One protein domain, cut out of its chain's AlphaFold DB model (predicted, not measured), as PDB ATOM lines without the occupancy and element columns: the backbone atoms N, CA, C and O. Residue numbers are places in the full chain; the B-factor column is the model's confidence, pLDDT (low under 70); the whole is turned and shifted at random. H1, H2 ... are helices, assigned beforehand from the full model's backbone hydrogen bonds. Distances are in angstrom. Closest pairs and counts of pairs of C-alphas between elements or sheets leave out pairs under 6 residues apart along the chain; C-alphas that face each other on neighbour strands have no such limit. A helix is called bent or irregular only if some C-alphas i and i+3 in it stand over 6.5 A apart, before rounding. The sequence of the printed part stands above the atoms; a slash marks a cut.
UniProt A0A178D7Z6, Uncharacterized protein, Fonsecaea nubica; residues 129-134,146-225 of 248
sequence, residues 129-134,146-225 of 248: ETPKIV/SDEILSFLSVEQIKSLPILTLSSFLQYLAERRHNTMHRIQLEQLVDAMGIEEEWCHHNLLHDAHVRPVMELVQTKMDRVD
ATOM      1  N   GLU A 129      25.521   9.994  -8.320       55.53
ATOM      2  CA  GLU A 129      26.806  10.705  -8.414       55.53
ATOM      3  C   GLU A 129      26.806  11.574  -9.677       55.53
ATOM      4  O   GLU A 129      26.245  11.171 -10.697       55.53
ATOM      5  N   THR A 130      27.373  12.781  -9.606       58.03
ATOM      6  CA  THR A 130      27.477  13.672 -10.771       58.03
ATOM      7  C   THR A 130      28.066  12.863 -11.927       58.03
ATOM      8  O   THR A 130      29.221  12.442 -11.809       58.03
ATOM      9  N   PRO A 131      27.295  12.571 -12.993       63.94
ATOM     10  CA  PRO A 131      27.763  11.664 -14.025       63.94
ATOM     11  C   PRO A 131      29.018  12.267 -14.649       63.94
ATOM     12  O   PRO A 131      29.082  13.479 -14.869       63.94
ATOM     13  N   LYS A 132      30.044  11.436 -14.870       69.69
ATOM     14  CA  LYS A 132      31.325  11.914 -15.385       69.69
ATOM     15  C   LYS A 132      31.081  12.514 -16.767       69.69
ATOM     16  O   LYS A 132      30.618  11.826 -17.681       69.69
ATOM     17  N   ILE A 133      31.383  13.800 -16.879       73.62
ATOM     18  CA  ILE A 133      31.390  14.546 -18.132       73.62
ATOM     19  C   ILE A 133      32.739  14.295 -18.813       73.62
ATOM     20  O   ILE A 133      33.748  14.113 -18.134       73.62
ATOM     21  N   VAL A 134      32.737  14.245 -20.141       72.00
ATOM     22  CA  VAL A 134      33.955  14.207 -20.949       72.00
ATOM     23  C   VAL A 134      34.691  15.529 -20.755       72.00
ATOM     24  O   VAL A 134      34.149  16.599 -21.041       72.00
ATOM     25  N   SER A 146      30.648  12.868 -35.771       73.62
ATOM     26  CA  SER A 146      29.941  12.566 -37.009       73.62
ATOM     27  C   SER A 146      29.756  13.842 -37.839       73.62
ATOM     28  O   SER A 146      29.608  14.939 -37.284       73.62
ATOM     29  N   ASP A 147      29.762  13.703 -39.165       68.00
ATOM     30  CA  ASP A 147      29.599  14.833 -40.086       68.00
ATOM     31  C   ASP A 147      28.250  15.536 -39.879       68.00
ATOM     32  O   ASP A 147      28.140  16.753 -40.032       68.00
ATOM     33  N   GLU A 148      27.231  14.796 -39.442       63.50
ATOM     34  CA  GLU A 148      25.914  15.324 -39.100       63.50
ATOM     35  C   GLU A 148      25.996  16.287 -37.913       63.50
ATOM     36  O   GLU A 148      25.462  17.391 -37.993       63.50
ATOM     37  N   ILE A 149      26.706  15.936 -36.833       63.94
ATOM     38  CA  ILE A 149      26.899  16.847 -35.692       63.94
ATOM     39  C   ILE A 149      27.725  18.062 -36.131       63.94
ATOM     40  O   ILE A 149      27.383  19.200 -35.798       63.94
ATOM     41  N   LEU A 150      28.784  17.831 -36.915       73.25
ATOM     42  CA  LEU A 150      29.667  18.888 -37.417       73.25
ATOM     43  C   LEU A 150      28.972  19.841 -38.397       73.25
ATOM     44  O   LEU A 150      29.390  20.992 -38.527       73.25
ATOM     45  N   SER A 151      27.885  19.408 -39.039       70.50
ATOM     46  CA  SER A 151      27.053  20.275 -39.877       70.50
ATOM     47  C   SER A 151      26.329  21.370 -39.078       70.50
ATOM     48  O   SER A 151      25.917  22.381 -39.652       70.50
ATOM     49  N   PHE A 152      26.228  21.212 -37.751       55.03
ATOM     50  CA  PHE A 152      25.491  22.116 -36.864       55.03
ATOM     51  C   PHE A 152      26.356  22.781 -35.795       55.03
ATOM     52  O   PHE A 152      26.146  23.953 -35.476       55.03
ATOM     53  N   LEU A 153      27.310  22.045 -35.226       67.19
ATOM     54  CA  LEU A 153      28.164  22.511 -34.143       67.19
ATOM     55  C   LEU A 153      29.627  22.412 -34.550       67.19
ATOM     56  O   LEU A 153      30.109  21.370 -34.983       67.19
ATOM     57  N   SER A 154      30.368  23.497 -34.339       76.88
ATOM     58  CA  SER A 154      31.824  23.433 -34.425       76.88
ATOM     59  C   SER A 154      32.389  22.550 -33.313       76.88
ATOM     60  O   SER A 154      31.826  22.460 -32.222       76.88
ATOM     61  N   VAL A 155      33.561  21.965 -33.555       79.50
ATOM     62  CA  VAL A 155      34.291  21.172 -32.553       79.50
ATOM     63  C   VAL A 155      34.462  21.933 -31.233       79.50
ATOM     64  O   VAL A 155      34.274  21.362 -30.164       79.50
ATOM     65  N   GLU A 156      34.753  23.233 -31.289       81.06
ATOM     66  CA  GLU A 156      34.914  24.063 -30.089       81.06
ATOM     67  C   GLU A 156      33.599  24.256 -29.322       81.06
ATOM     68  O   GLU A 156      33.592  24.261 -28.091       81.06
ATOM     69  N   GLN A 157      32.466  24.343 -30.025       69.38
ATOM     70  CA  GLN A 157      31.155  24.345 -29.377       69.38
ATOM     71  C   GLN A 157      30.865  22.995 -28.726       69.38
ATOM     72  O   GLN A 157      30.440  22.979 -27.577       69.38
ATOM     73  N   ILE A 158      31.153  21.880 -29.403       68.44
ATOM     74  CA  ILE A 158      30.952  20.528 -28.858       68.44
ATOM     75  C   ILE A 158      31.775  20.329 -27.578       68.44
ATOM     76  O   ILE A 158      31.225  19.898 -26.572       68.44
ATOM     77  N   LYS A 159      33.051  20.732 -27.572       75.19
ATOM     78  CA  LYS A 159      33.935  20.686 -26.388       75.19
ATOM     79  C   LYS A 159      33.423  21.495 -25.198       75.19
ATOM     80  O   LYS A 159      33.825  21.268 -24.063       75.19
ATOM     81  N   SER A 160      32.595  22.505 -25.443       70.06
ATOM     82  CA  SER A 160      32.005  23.309 -24.372       70.06
ATOM     83  C   SER A 160      30.747  22.680 -23.768       70.06
ATOM     84  O   SER A 160      30.265  23.161 -22.740       70.06
ATOM     85  N   LEU A 161      30.206  21.627 -24.392       66.81
ATOM     86  CA  LEU A 161      29.008  20.947 -23.922       66.81
ATOM     87  C   LEU A 161      29.349  19.949 -22.805       66.81
ATOM     88  O   LEU A 161      30.344  19.233 -22.899       66.81
ATOM     89  N   PRO A 162      28.498  19.834 -21.773       66.75
ATOM     90  CA  PRO A 162      28.662  18.844 -20.716       66.75
ATOM     91  C   PRO A 162      28.196  17.460 -21.199       66.75
ATOM     92  O   PRO A 162      27.126  16.981 -20.826       66.75
ATOM     93  N   ILE A 163      28.977  16.832 -22.078       69.38
ATOM     94  CA  ILE A 163      28.664  15.521 -22.655       69.38
ATOM     95  C   ILE A 163      29.017  14.431 -21.647       69.38
ATOM     96  O   ILE A 163      30.141  14.376 -21.161       69.38
ATOM     97  N   LEU A 164      28.073  13.545 -21.336       72.38
ATOM     98  CA  LEU A 164      28.337  12.418 -20.444       72.38
ATOM     99  C   LEU A 164      29.229  11.381 -21.124       72.38
ATOM    100  O   LEU A 164      29.063  11.079 -22.306       72.38
ATOM    101  N   THR A 165      30.125  10.769 -20.354       77.50
ATOM    102  CA  THR A 165      30.803   9.550 -20.806       77.50
ATOM    103  C   THR A 165      29.780   8.427 -21.007       77.50
ATOM    104  O   THR A 165      28.782   8.342 -20.284       77.50
ATOM    105  N   LEU A 166      30.034   7.529 -21.967       82.19
ATOM    106  CA  LEU A 166      29.138   6.400 -22.247       82.19
ATOM    107  C   LEU A 166      28.894   5.536 -20.999       82.19
ATOM    108  O   LEU A 166      27.762   5.136 -20.735       82.19
ATOM    109  N   SER A 167      29.933   5.291 -20.196       82.69
ATOM    110  CA  SER A 167      29.823   4.522 -18.953       82.69
ATOM    111  C   SER A 167      28.925   5.207 -17.925       82.69
ATOM    112  O   SER A 167      28.041   4.556 -17.371       82.69
ATOM    113  N   SER A 168      29.087   6.515 -17.705       78.62
ATOM    114  CA  SER A 168      28.206   7.269 -16.807       78.62
ATOM    115  C   SER A 168      26.767   7.315 -17.312       78.62
ATOM    116  O   SER A 168      25.838   7.206 -16.512       78.62
ATOM    117  N   PHE A 169      26.559   7.421 -18.625       79.94
ATOM    118  CA  PHE A 169      25.214   7.424 -19.190       79.94
ATOM    119  C   PHE A 169      24.514   6.062 -19.042       79.94
ATOM    120  O   PHE A 169      23.360   6.005 -18.617       79.94
ATOM    121  N   LEU A 170      25.219   4.953 -19.282       83.25
ATOM    122  CA  LEU A 170      24.693   3.603 -19.044       83.25
ATOM    123  C   LEU A 170      24.339   3.368 -17.576       83.25
ATOM    124  O   LEU A 170      23.279   2.819 -17.284       83.25
ATOM    125  N   GLN A 171      25.198   3.796 -16.648       82.25
ATOM    126  CA  GLN A 171      24.935   3.676 -15.211       82.25
ATOM    127  C   GLN A 171      23.678   4.453 -14.815       82.25
ATOM    128  O   GLN A 171      22.792   3.894 -14.165       82.25
ATOM    129  N   TYR A 172      23.555   5.692 -15.297       80.00
ATOM    130  CA  TYR A 172      22.382   6.534 -15.080       80.00
ATOM    131  C   TYR A 172      21.079   5.842 -15.520       80.00
ATOM    132  O   TYR A 172      20.092   5.830 -14.774       80.00
ATOM    133  N   LEU A 173      21.075   5.234 -16.711       81.88
ATOM    134  CA  LEU A 173      19.921   4.501 -17.236       81.88
ATOM    135  C   LEU A 173      19.660   3.203 -16.446       81.88
ATOM    136  O   LEU A 173      18.514   2.898 -16.111       81.88
ATOM    137  N   ALA A 174      20.711   2.464 -16.076       85.88
ATOM    138  CA  ALA A 174      20.619   1.207 -15.329       85.88
ATOM    139  C   ALA A 174      20.050   1.374 -13.909       85.88
ATOM    140  O   ALA A 174      19.323   0.495 -13.432       85.88
ATOM    141  N   GLU A 175      20.332   2.498 -13.245       82.69
ATOM    142  CA  GLU A 175      19.709   2.897 -11.971       82.69
ATOM    143  C   GLU A 175      18.202   3.119 -12.101       82.69
ATOM    144  O   GLU A 175      17.417   2.792 -11.205       82.69
ATOM    145  N   ARG A 176      17.784   3.656 -13.247       80.25
ATOM    146  CA  ARG A 176      16.410   4.089 -13.517       80.25
ATOM    147  C   ARG A 176      15.591   3.085 -14.303       80.25
ATOM    148  O   ARG A 176      14.437   3.363 -14.601       80.25
ATOM    149  N   ARG A 177      16.115   1.886 -14.558       82.50
ATOM    150  CA  ARG A 177      15.452   0.838 -15.358       82.50
ATOM    151  C   ARG A 177      14.090   0.356 -14.837       82.50
ATOM    152  O   ARG A 177      13.424  -0.432 -15.499       82.50
ATOM    153  N   HIS A 178      13.688   0.771 -13.635       81.81
ATOM    154  CA  HIS A 178      12.328   0.572 -13.132       81.81
ATOM    155  C   HIS A 178      11.300   1.423 -13.900       81.81
ATOM    156  O   HIS A 178      10.138   1.038 -13.995       81.81
ATOM    157  N   ASN A 179      11.726   2.552 -14.472       79.19
ATOM    158  CA  ASN A 179      10.961   3.315 -15.444       79.19
ATOM    159  C   ASN A 179      11.111   2.669 -16.834       79.19
ATOM    160  O   ASN A 179      12.221   2.405 -17.302       79.19
ATOM    161  N   THR A 180       9.978   2.419 -17.494       76.81
ATOM    162  CA  THR A 180       9.926   1.718 -18.783       76.81
ATOM    163  C   THR A 180      10.734   2.421 -19.872       76.81
ATOM    164  O   THR A 180      11.420   1.736 -20.625       76.81
ATOM    165  N   MET A 181      10.726   3.757 -19.929       74.12
ATOM    166  CA  MET A 181      11.497   4.503 -20.931       74.12
ATOM    167  C   MET A 181      12.995   4.393 -20.709       74.12
ATOM    168  O   MET A 181      13.723   4.122 -21.656       74.12
ATOM    169  N   HIS A 182      13.459   4.521 -19.466       79.75
ATOM    170  CA  HIS A 182      14.882   4.358 -19.158       79.75
ATOM    171  C   HIS A 182      15.364   2.939 -19.473       79.75
ATOM    172  O   HIS A 182      16.488   2.760 -19.929       79.75
ATOM    173  N   ARG A 183      14.507   1.927 -19.277       82.75
ATOM    174  CA  ARG A 183      14.808   0.547 -19.675       82.75
ATOM    175  C   ARG A 183      14.930   0.401 -21.194       82.75
ATOM    176  O   ARG A 183      15.915  -0.161 -21.652       82.75
ATOM    177  N   ILE A 184      13.979   0.945 -21.958       80.06
ATOM    178  CA  ILE A 184      14.021   0.931 -23.431       80.06
ATOM    179  C   ILE A 184      15.265   1.669 -23.942       80.06
ATOM    180  O   ILE A 184      15.978   1.156 -24.794       80.06
ATOM    181  N   GLN A 185      15.569   2.845 -23.389       81.62
ATOM    182  CA  GLN A 185      16.766   3.611 -23.738       81.62
ATOM    183  C   GLN A 185      18.047   2.838 -23.422       81.62
ATOM    184  O   GLN A 185      18.991   2.875 -24.206       81.62
ATOM    185  N   LEU A 186      18.084   2.120 -22.295       86.31
ATOM    186  CA  LEU A 186      19.224   1.286 -21.930       86.31
ATOM    187  C   LEU A 186      19.426   0.138 -22.926       86.31
ATOM    188  O   LEU A 186      20.550  -0.081 -23.370       86.31
ATOM    189  N   GLU A 187      18.350  -0.558 -23.297       86.88
ATOM    190  CA  GLU A 187      18.353  -1.616 -24.318       86.88
ATOM    191  C   GLU A 187      18.864  -1.080 -25.661       86.88
ATOM    192  O   GLU A 187      19.856  -1.577 -26.192       86.88
ATOM    193  N   GLN A 188      18.258   0.002 -26.154       83.25
ATOM    194  CA  GLN A 188      18.639   0.641 -27.414       83.25
ATOM    195  C   GLN A 188      20.099   1.095 -27.419       83.25
ATOM    196  O   GLN A 188      20.781   0.945 -28.429       83.25
ATOM    197  N   LEU A 189      20.596   1.633 -26.303       83.81
ATOM    198  CA  LEU A 189      21.975   2.095 -26.194       83.81
ATOM    199  C   LEU A 189      22.972   0.929 -26.224       83.81
ATOM    200  O   LEU A 189      23.968   1.006 -26.942       83.81
ATOM    201  N   VAL A 190      22.704  -0.155 -25.487       86.62
ATOM    202  CA  VAL A 190      23.508  -1.394 -25.525       86.62
ATOM    203  C   VAL A 190      23.537  -1.981 -26.937       86.62
ATOM    204  O   VAL A 190      24.580  -2.440 -27.420       86.62
ATOM    205  N   ASP A 191      22.398  -1.933 -27.623       82.62
ATOM    206  CA  ASP A 191      22.253  -2.503 -28.951       82.62
ATOM    207  C   ASP A 191      22.995  -1.671 -30.002       82.62
ATOM    208  O   ASP A 191      23.875  -2.208 -30.685       82.62
ATOM    209  N   ALA A 192      22.729  -0.364 -30.045       79.06
ATOM    210  CA  ALA A 192      23.293   0.571 -31.015       79.06
ATOM    211  C   ALA A 192      24.805   0.777 -30.862       79.06
ATOM    212  O   ALA A 192      25.507   0.898 -31.862       79.06
ATOM    213  N   MET A 193      25.323   0.791 -29.629       81.00
ATOM    214  CA  MET A 193      26.751   1.027 -29.377       81.00
ATOM    215  C   MET A 193      27.604  -0.241 -29.466       81.00
ATOM    216  O   MET A 193      28.801  -0.179 -29.204       81.00
ATOM    217  N   GLY A 194      27.009  -1.391 -29.811       83.62
ATOM    218  CA  GLY A 194      27.764  -2.640 -29.916       83.62
ATOM    219  C   GLY A 194      28.401  -3.052 -28.588       83.62
ATOM    220  O   GLY A 194      29.509  -3.566 -28.586       83.62
ATOM    221  N   ILE A 195      27.743  -2.776 -27.456       86.25
ATOM    222  CA  ILE A 195      28.337  -3.033 -26.140       86.25
ATOM    223  C   ILE A 195      28.434  -4.538 -25.903       86.25
ATOM    224  O   ILE A 195      27.446  -5.259 -26.046       86.25
ATOM    225  N   GLU A 196      29.623  -4.983 -25.503       90.12
ATOM    226  CA  GLU A 196      29.946  -6.378 -25.211       90.12
ATOM    227  C   GLU A 196      30.306  -6.576 -23.733       90.12
ATOM    228  O   GLU A 196      30.541  -5.622 -22.982       90.12
ATOM    229  N   GLU A 197      30.364  -7.841 -23.312       90.06
ATOM    230  CA  GLU A 197      30.673  -8.227 -21.932       90.06
ATOM    231  C   GLU A 197      32.037  -7.683 -21.485       90.06
ATOM    232  O   GLU A 197      32.166  -7.114 -20.398       90.06
ATOM    233  N   GLU A 198      33.048  -7.780 -22.354       89.56
ATOM    234  CA  GLU A 198      34.391  -7.272 -22.078       89.56
ATOM    235  C   GLU A 198      34.380  -5.759 -21.831       89.56
ATOM    236  O   GLU A 198      34.993  -5.281 -20.872       89.56
ATOM    237  N   TRP A 199      33.646  -5.000 -22.649       90.38
ATOM    238  CA  TRP A 199      33.534  -3.555 -22.476       90.38
ATOM    239  C   TRP A 199      32.920  -3.209 -21.115       90.38
ATOM    240  O   TRP A 199      33.423  -2.321 -20.422       90.38
ATOM    241  N   CYS A 200      31.873  -3.935 -20.707       88.81
ATOM    242  CA  CYS A 200      31.205  -3.733 -19.423       88.81
ATOM    243  C   CYS A 200      32.164  -3.944 -18.249       88.81
ATOM    244  O   CYS A 200      32.233  -3.093 -17.364       88.81
ATOM    245  N   HIS A 201      32.949  -5.025 -18.264       86.69
ATOM    246  CA  HIS A 201      33.922  -5.314 -17.209       86.69
ATOM    247  C   HIS A 201      35.014  -4.247 -17.074       86.69
ATOM    248  O   HIS A 201      35.452  -3.961 -15.961       86.69
ATOM    249  N   HIS A 202      35.438  -3.642 -18.185       85.94
ATOM    250  CA  HIS A 202      36.480  -2.615 -18.176       85.94
ATOM    251  C   HIS A 202      35.966  -1.222 -17.788       85.94
ATOM    252  O   HIS A 202      36.698  -0.453 -17.168       85.94
ATOM    253  N   ASN A 203      34.729  -0.876 -18.162       83.62
ATOM    254  CA  ASN A 203      34.240   0.506 -18.104       83.62
ATOM    255  C   ASN A 203      33.190   0.762 -17.014       83.62
ATOM    256  O   ASN A 203      32.916   1.919 -16.686       83.62
ATOM    257  N   LEU A 204      32.593  -0.283 -16.441       82.44
ATOM    258  CA  LEU A 204      31.594  -0.165 -15.384       82.44
ATOM    259  C   LEU A 204      32.206  -0.613 -14.051       82.44
ATOM    260  O   LEU A 204      32.361  -1.794 -13.769       82.44
ATOM    261  N   LEU A 205      32.557   0.364 -13.214       66.81
ATOM    262  CA  LEU A 205      33.298   0.147 -11.964       66.81
ATOM    263  C   LEU A 205      32.435  -0.382 -10.805       66.81
ATOM    264  O   LEU A 205      32.963  -0.672  -9.735       66.81
ATOM    265  N   HIS A 206      31.110  -0.418 -10.959       66.25
ATOM    266  CA  HIS A 206      30.160  -0.678  -9.874       66.25
ATOM    267  C   HIS A 206      29.237  -1.848 -10.221       66.25
ATOM    268  O   HIS A 206      28.365  -1.747 -11.085       66.25
ATOM    269  N   ASP A 207      29.399  -2.945  -9.481       61.47
ATOM    270  CA  ASP A 207      28.743  -4.241  -9.714       61.47
ATOM    271  C   ASP A 207      27.199  -4.145  -9.770       61.47
ATOM    272  O   ASP A 207      26.526  -4.822 -10.550       61.47
ATOM    273  N   ALA A 208      26.616  -3.201  -9.017       68.25
ATOM    274  CA  ALA A 208      25.173  -2.956  -8.991       68.25
ATOM    275  C   ALA A 208      24.582  -2.504 -10.347       68.25
ATOM    276  O   ALA A 208      23.407  -2.786 -10.618       68.25
ATOM    277  N   HIS A 209      25.380  -1.845 -11.197       69.94
ATOM    278  CA  HIS A 209      24.982  -1.381 -12.536       69.94
ATOM    279  C   HIS A 209      25.542  -2.261 -13.654       69.94
ATOM    280  O   HIS A 209      24.986  -2.261 -14.748       69.94
ATOM    281  N   VAL A 210      26.586  -3.049 -13.374       78.19
ATOM    282  CA  VAL A 210      27.158  -4.022 -14.316       78.19
ATOM    283  C   VAL A 210      26.138  -5.109 -14.627       78.19
ATOM    284  O   VAL A 210      25.813  -5.316 -15.790       78.19
ATOM    285  N   ARG A 211      25.576  -5.770 -13.607       84.25
ATOM    286  CA  ARG A 211      24.673  -6.915 -13.817       84.25
ATOM    287  C   ARG A 211      23.479  -6.614 -14.745       84.25
ATOM    288  O   ARG A 211      23.262  -7.393 -15.662       84.25
ATOM    289  N   PRO A 212      22.729  -5.511 -14.578       85.31
ATOM    290  CA  PRO A 212      21.622  -5.175 -15.477       85.31
ATOM    291  C   PRO A 212      22.059  -4.941 -16.925       85.31
ATOM    292  O   PRO A 212      21.355  -5.333 -17.845       85.31
ATOM    293  N   VAL A 213      23.211  -4.299 -17.134       88.50
ATOM    294  CA  VAL A 213      23.746  -4.068 -18.482       88.50
ATOM    295  C   VAL A 213      24.226  -5.388 -19.086       88.50
ATOM    296  O   VAL A 213      23.920  -5.675 -20.235       88.50
ATOM    297  N   MET A 214      24.886  -6.235 -18.296       89.06
ATOM    298  CA  MET A 214      25.320  -7.576 -18.701       89.06
ATOM    299  C   MET A 214      24.145  -8.483 -19.083       89.06
ATOM    300  O   MET A 214      24.213  -9.163 -20.099       89.06
ATOM    301  N   GLU A 215      23.043  -8.457 -18.324       88.94
ATOM    302  CA  GLU A 215      21.804  -9.176 -18.667       88.94
ATOM    303  C   GLU A 215      21.279  -8.752 -20.049       88.94
ATOM    304  O   GLU A 215      20.854  -9.592 -20.847       88.94
ATOM    305  N   LEU A 216      21.354  -7.455 -20.366       89.38
ATOM    306  CA  LEU A 216      20.995  -6.948 -21.688       89.38
ATOM    307  C   LEU A 216      21.995  -7.393 -22.755       89.38
ATOM    308  O   LEU A 216      21.575  -7.855 -23.812       89.38
ATOM    309  N   VAL A 217      23.299  -7.326 -22.509       89.00
ATOM    310  CA  VAL A 217      24.302  -7.820 -23.468       89.00
ATOM    311  C   VAL A 217      24.057  -9.298 -23.803       89.00
ATOM    312  O   VAL A 217      24.020  -9.663 -24.976       89.00
ATOM    313  N   GLN A 218      23.781 -10.134 -22.800       87.75
ATOM    314  CA  GLN A 218      23.557 -11.576 -22.972       87.75
ATOM    315  C   GLN A 218      22.282 -11.910 -23.746       87.75
ATOM    316  O   GLN A 218      22.247 -12.879 -24.497       87.75
ATOM    317  N   THR A 219      21.241 -11.096 -23.587       85.50
ATOM    318  CA  THR A 219      19.947 -11.286 -24.262       85.50
ATOM    319  C   THR A 219      19.825 -10.475 -25.555       85.50
ATOM    320  O   THR A 219      18.747 -10.394 -26.139       85.50
ATOM    321  N   LYS A 220      20.920  -9.862 -26.034       80.44
ATOM    322  CA  LYS A 220      20.928  -8.990 -27.223       80.44
ATOM    323  C   LYS A 220      20.420  -9.682 -28.483       80.44
ATOM    324  O   LYS A 220      19.662  -9.088 -29.242       80.44
ATOM    325  N   MET A 221      20.763 -10.957 -28.663       72.88
ATOM    326  CA  MET A 221      20.298 -11.752 -29.804       72.88
ATOM    327  C   MET A 221      18.794 -12.055 -29.764       72.88
ATOM    328  O   MET A 221      18.191 -12.252 -30.816       72.88
ATOM    329  N   ASP A 222      18.179 -12.040 -28.580       72.44
ATOM    330  CA  ASP A 222      16.750 -12.321 -28.394       72.44
ATOM    331  C   ASP A 222      15.872 -11.070 -28.589       72.44
ATOM    332  O   ASP A 222      14.652 -11.183 -28.709       72.44
ATOM    333  N   ARG A 223      16.482  -9.874 -28.617       68.12
ATOM    334  CA  ARG A 223      15.807  -8.576 -28.806       68.12
ATOM    335  C   ARG A 223      15.750  -8.101 -30.253       68.12
ATOM    336  O   ARG A 223      15.185  -7.044 -30.522       68.12
ATOM    337  N   VAL A 224      16.339  -8.847 -31.186       57.62
ATOM    338  CA  VAL A 224      16.250  -8.508 -32.606       57.62
ATOM    339  C   VAL A 224      14.796  -8.672 -33.028       57.62
ATOM    340  O   VAL A 224      14.308  -9.792 -33.180       57.62
ATOM    341  N   ASP A 225      14.102  -7.552 -33.226       49.50
ATOM    342  CA  ASP A 225      12.821  -7.563 -33.916       49.50
ATOM    343  C   ASP A 225      13.051  -8.232 -35.273       49.50
ATOM    344  O   ASP A 225      13.731  -7.696 -36.153       49.50
TER     345      ASP A 225
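AT A GLANCE: This is residues 129 to 134 and 146 to 225 of the 248 residues of an uncharacterized protein of Fonsecaea nubica (UniProt A0A178D7Z6). Two helical hairpins, H3 with H4 and H5 with H6, make a small four-helix body, with H6 touching the other three helices; H3 and H4 run side by side at a shallow tilt and H6 crosses both. Two very short helices, H1 and H2, lie far out from this body, where residues 151 to 157 stick out, while the short H7 lies near H4. The printed part has 86 residues with seven named helices, in the order H1 H2 H3 H4 H5 H6 H7, and no named strand; the class is all helix. It is only just compact, close to loose, with a radius of gyration of the C-alphas of 14.4 A, and the C-alphas span 38 by 33 by 27 A along their three main axes.

IN THESE COORDINATES: Start at the longest helix, H4, residues 180 to 192: find C-alpha 180 at (9.926, 1.718, -18.783) and follow the helix for 18.2 A to C-alpha 192 at (23.293, 0.571, -31.015). Before it in the chain you find H3, residues 166 to 175, 14.4 A from first to last C-alpha. After it come H5, residues 197 to 203, 10.2 A long, and H6, residues 207 to 218, 16.0 A long. H6 is neither bent nor irregular, but only just: C-alphas 208 and 211 are 6.3 A apart. Look farther back for the short helices H1, residues 147 to 150, and H2, residues 155 to 159. The last helix is H7, residues 220 to 223, which ends at C-alpha 223, at (15.807, -8.576, -28.806).

HOW THE PARTS SIT: Begin at the hub, H6, which touches three helices. With residues 213 to 217 alone it touches residues 186 to 191 of H4; the closest C-alphas, those of Glu 187 and Leu 216, are 6.5 A apart, and the two helices run the same way at a steep tilt of 63 degrees. With residues 209 to 213 alone H6 touches H3, about perpendicular at 82 degrees; the closest C-alphas, of Gln 171 and His 209, are 5.7 A apart. H5 and H6 form a helical hairpin: they touch, closest at the C-alphas of Glu 197 and Met 214, 6.3 A apart, and run opposite ways at a shallow tilt of 31 degrees. H3 and H4 form the other helical hairpin, opposite ways at a shallow tilt of 31 degrees, with the C-alphas of Leu 173 and His 182 closest at 5.4 A. H3 and H5 are close but not clearly touching, closest at the C-alphas of Ser 167 and Asn 203, 6.0 A apart. H7 is close to H4 but not clearly touching, closest at the C-alphas of Asp 191 and Lys 220, 6.8 A apart. H6 and H7 meet only through their link, as do H1 and H2, and H2 and H3 are apart. In the backbones of H2, H3, H4 and H5 every O i to N i+4 pair is within hydrogen-bond range; in H6 it is 6 of 8, and H1 and H7 are too short for such a pair.

THE WHOLE: The two C-alphas farthest apart, those of Glu 156 and Asp 222, are 40.7 A apart. After residue 134 look for the cut: residues 135 to 145 are not printed, and C-alphas 134 and 146 are 16.6 A apart. No link between the named helices is long; H2 to H3 is short and the others are tight. Mean pLDDT of the printed part is 77.3; 22 residues are under 70, among them residues 129 to 132, 205 to 209 and 223 to 225.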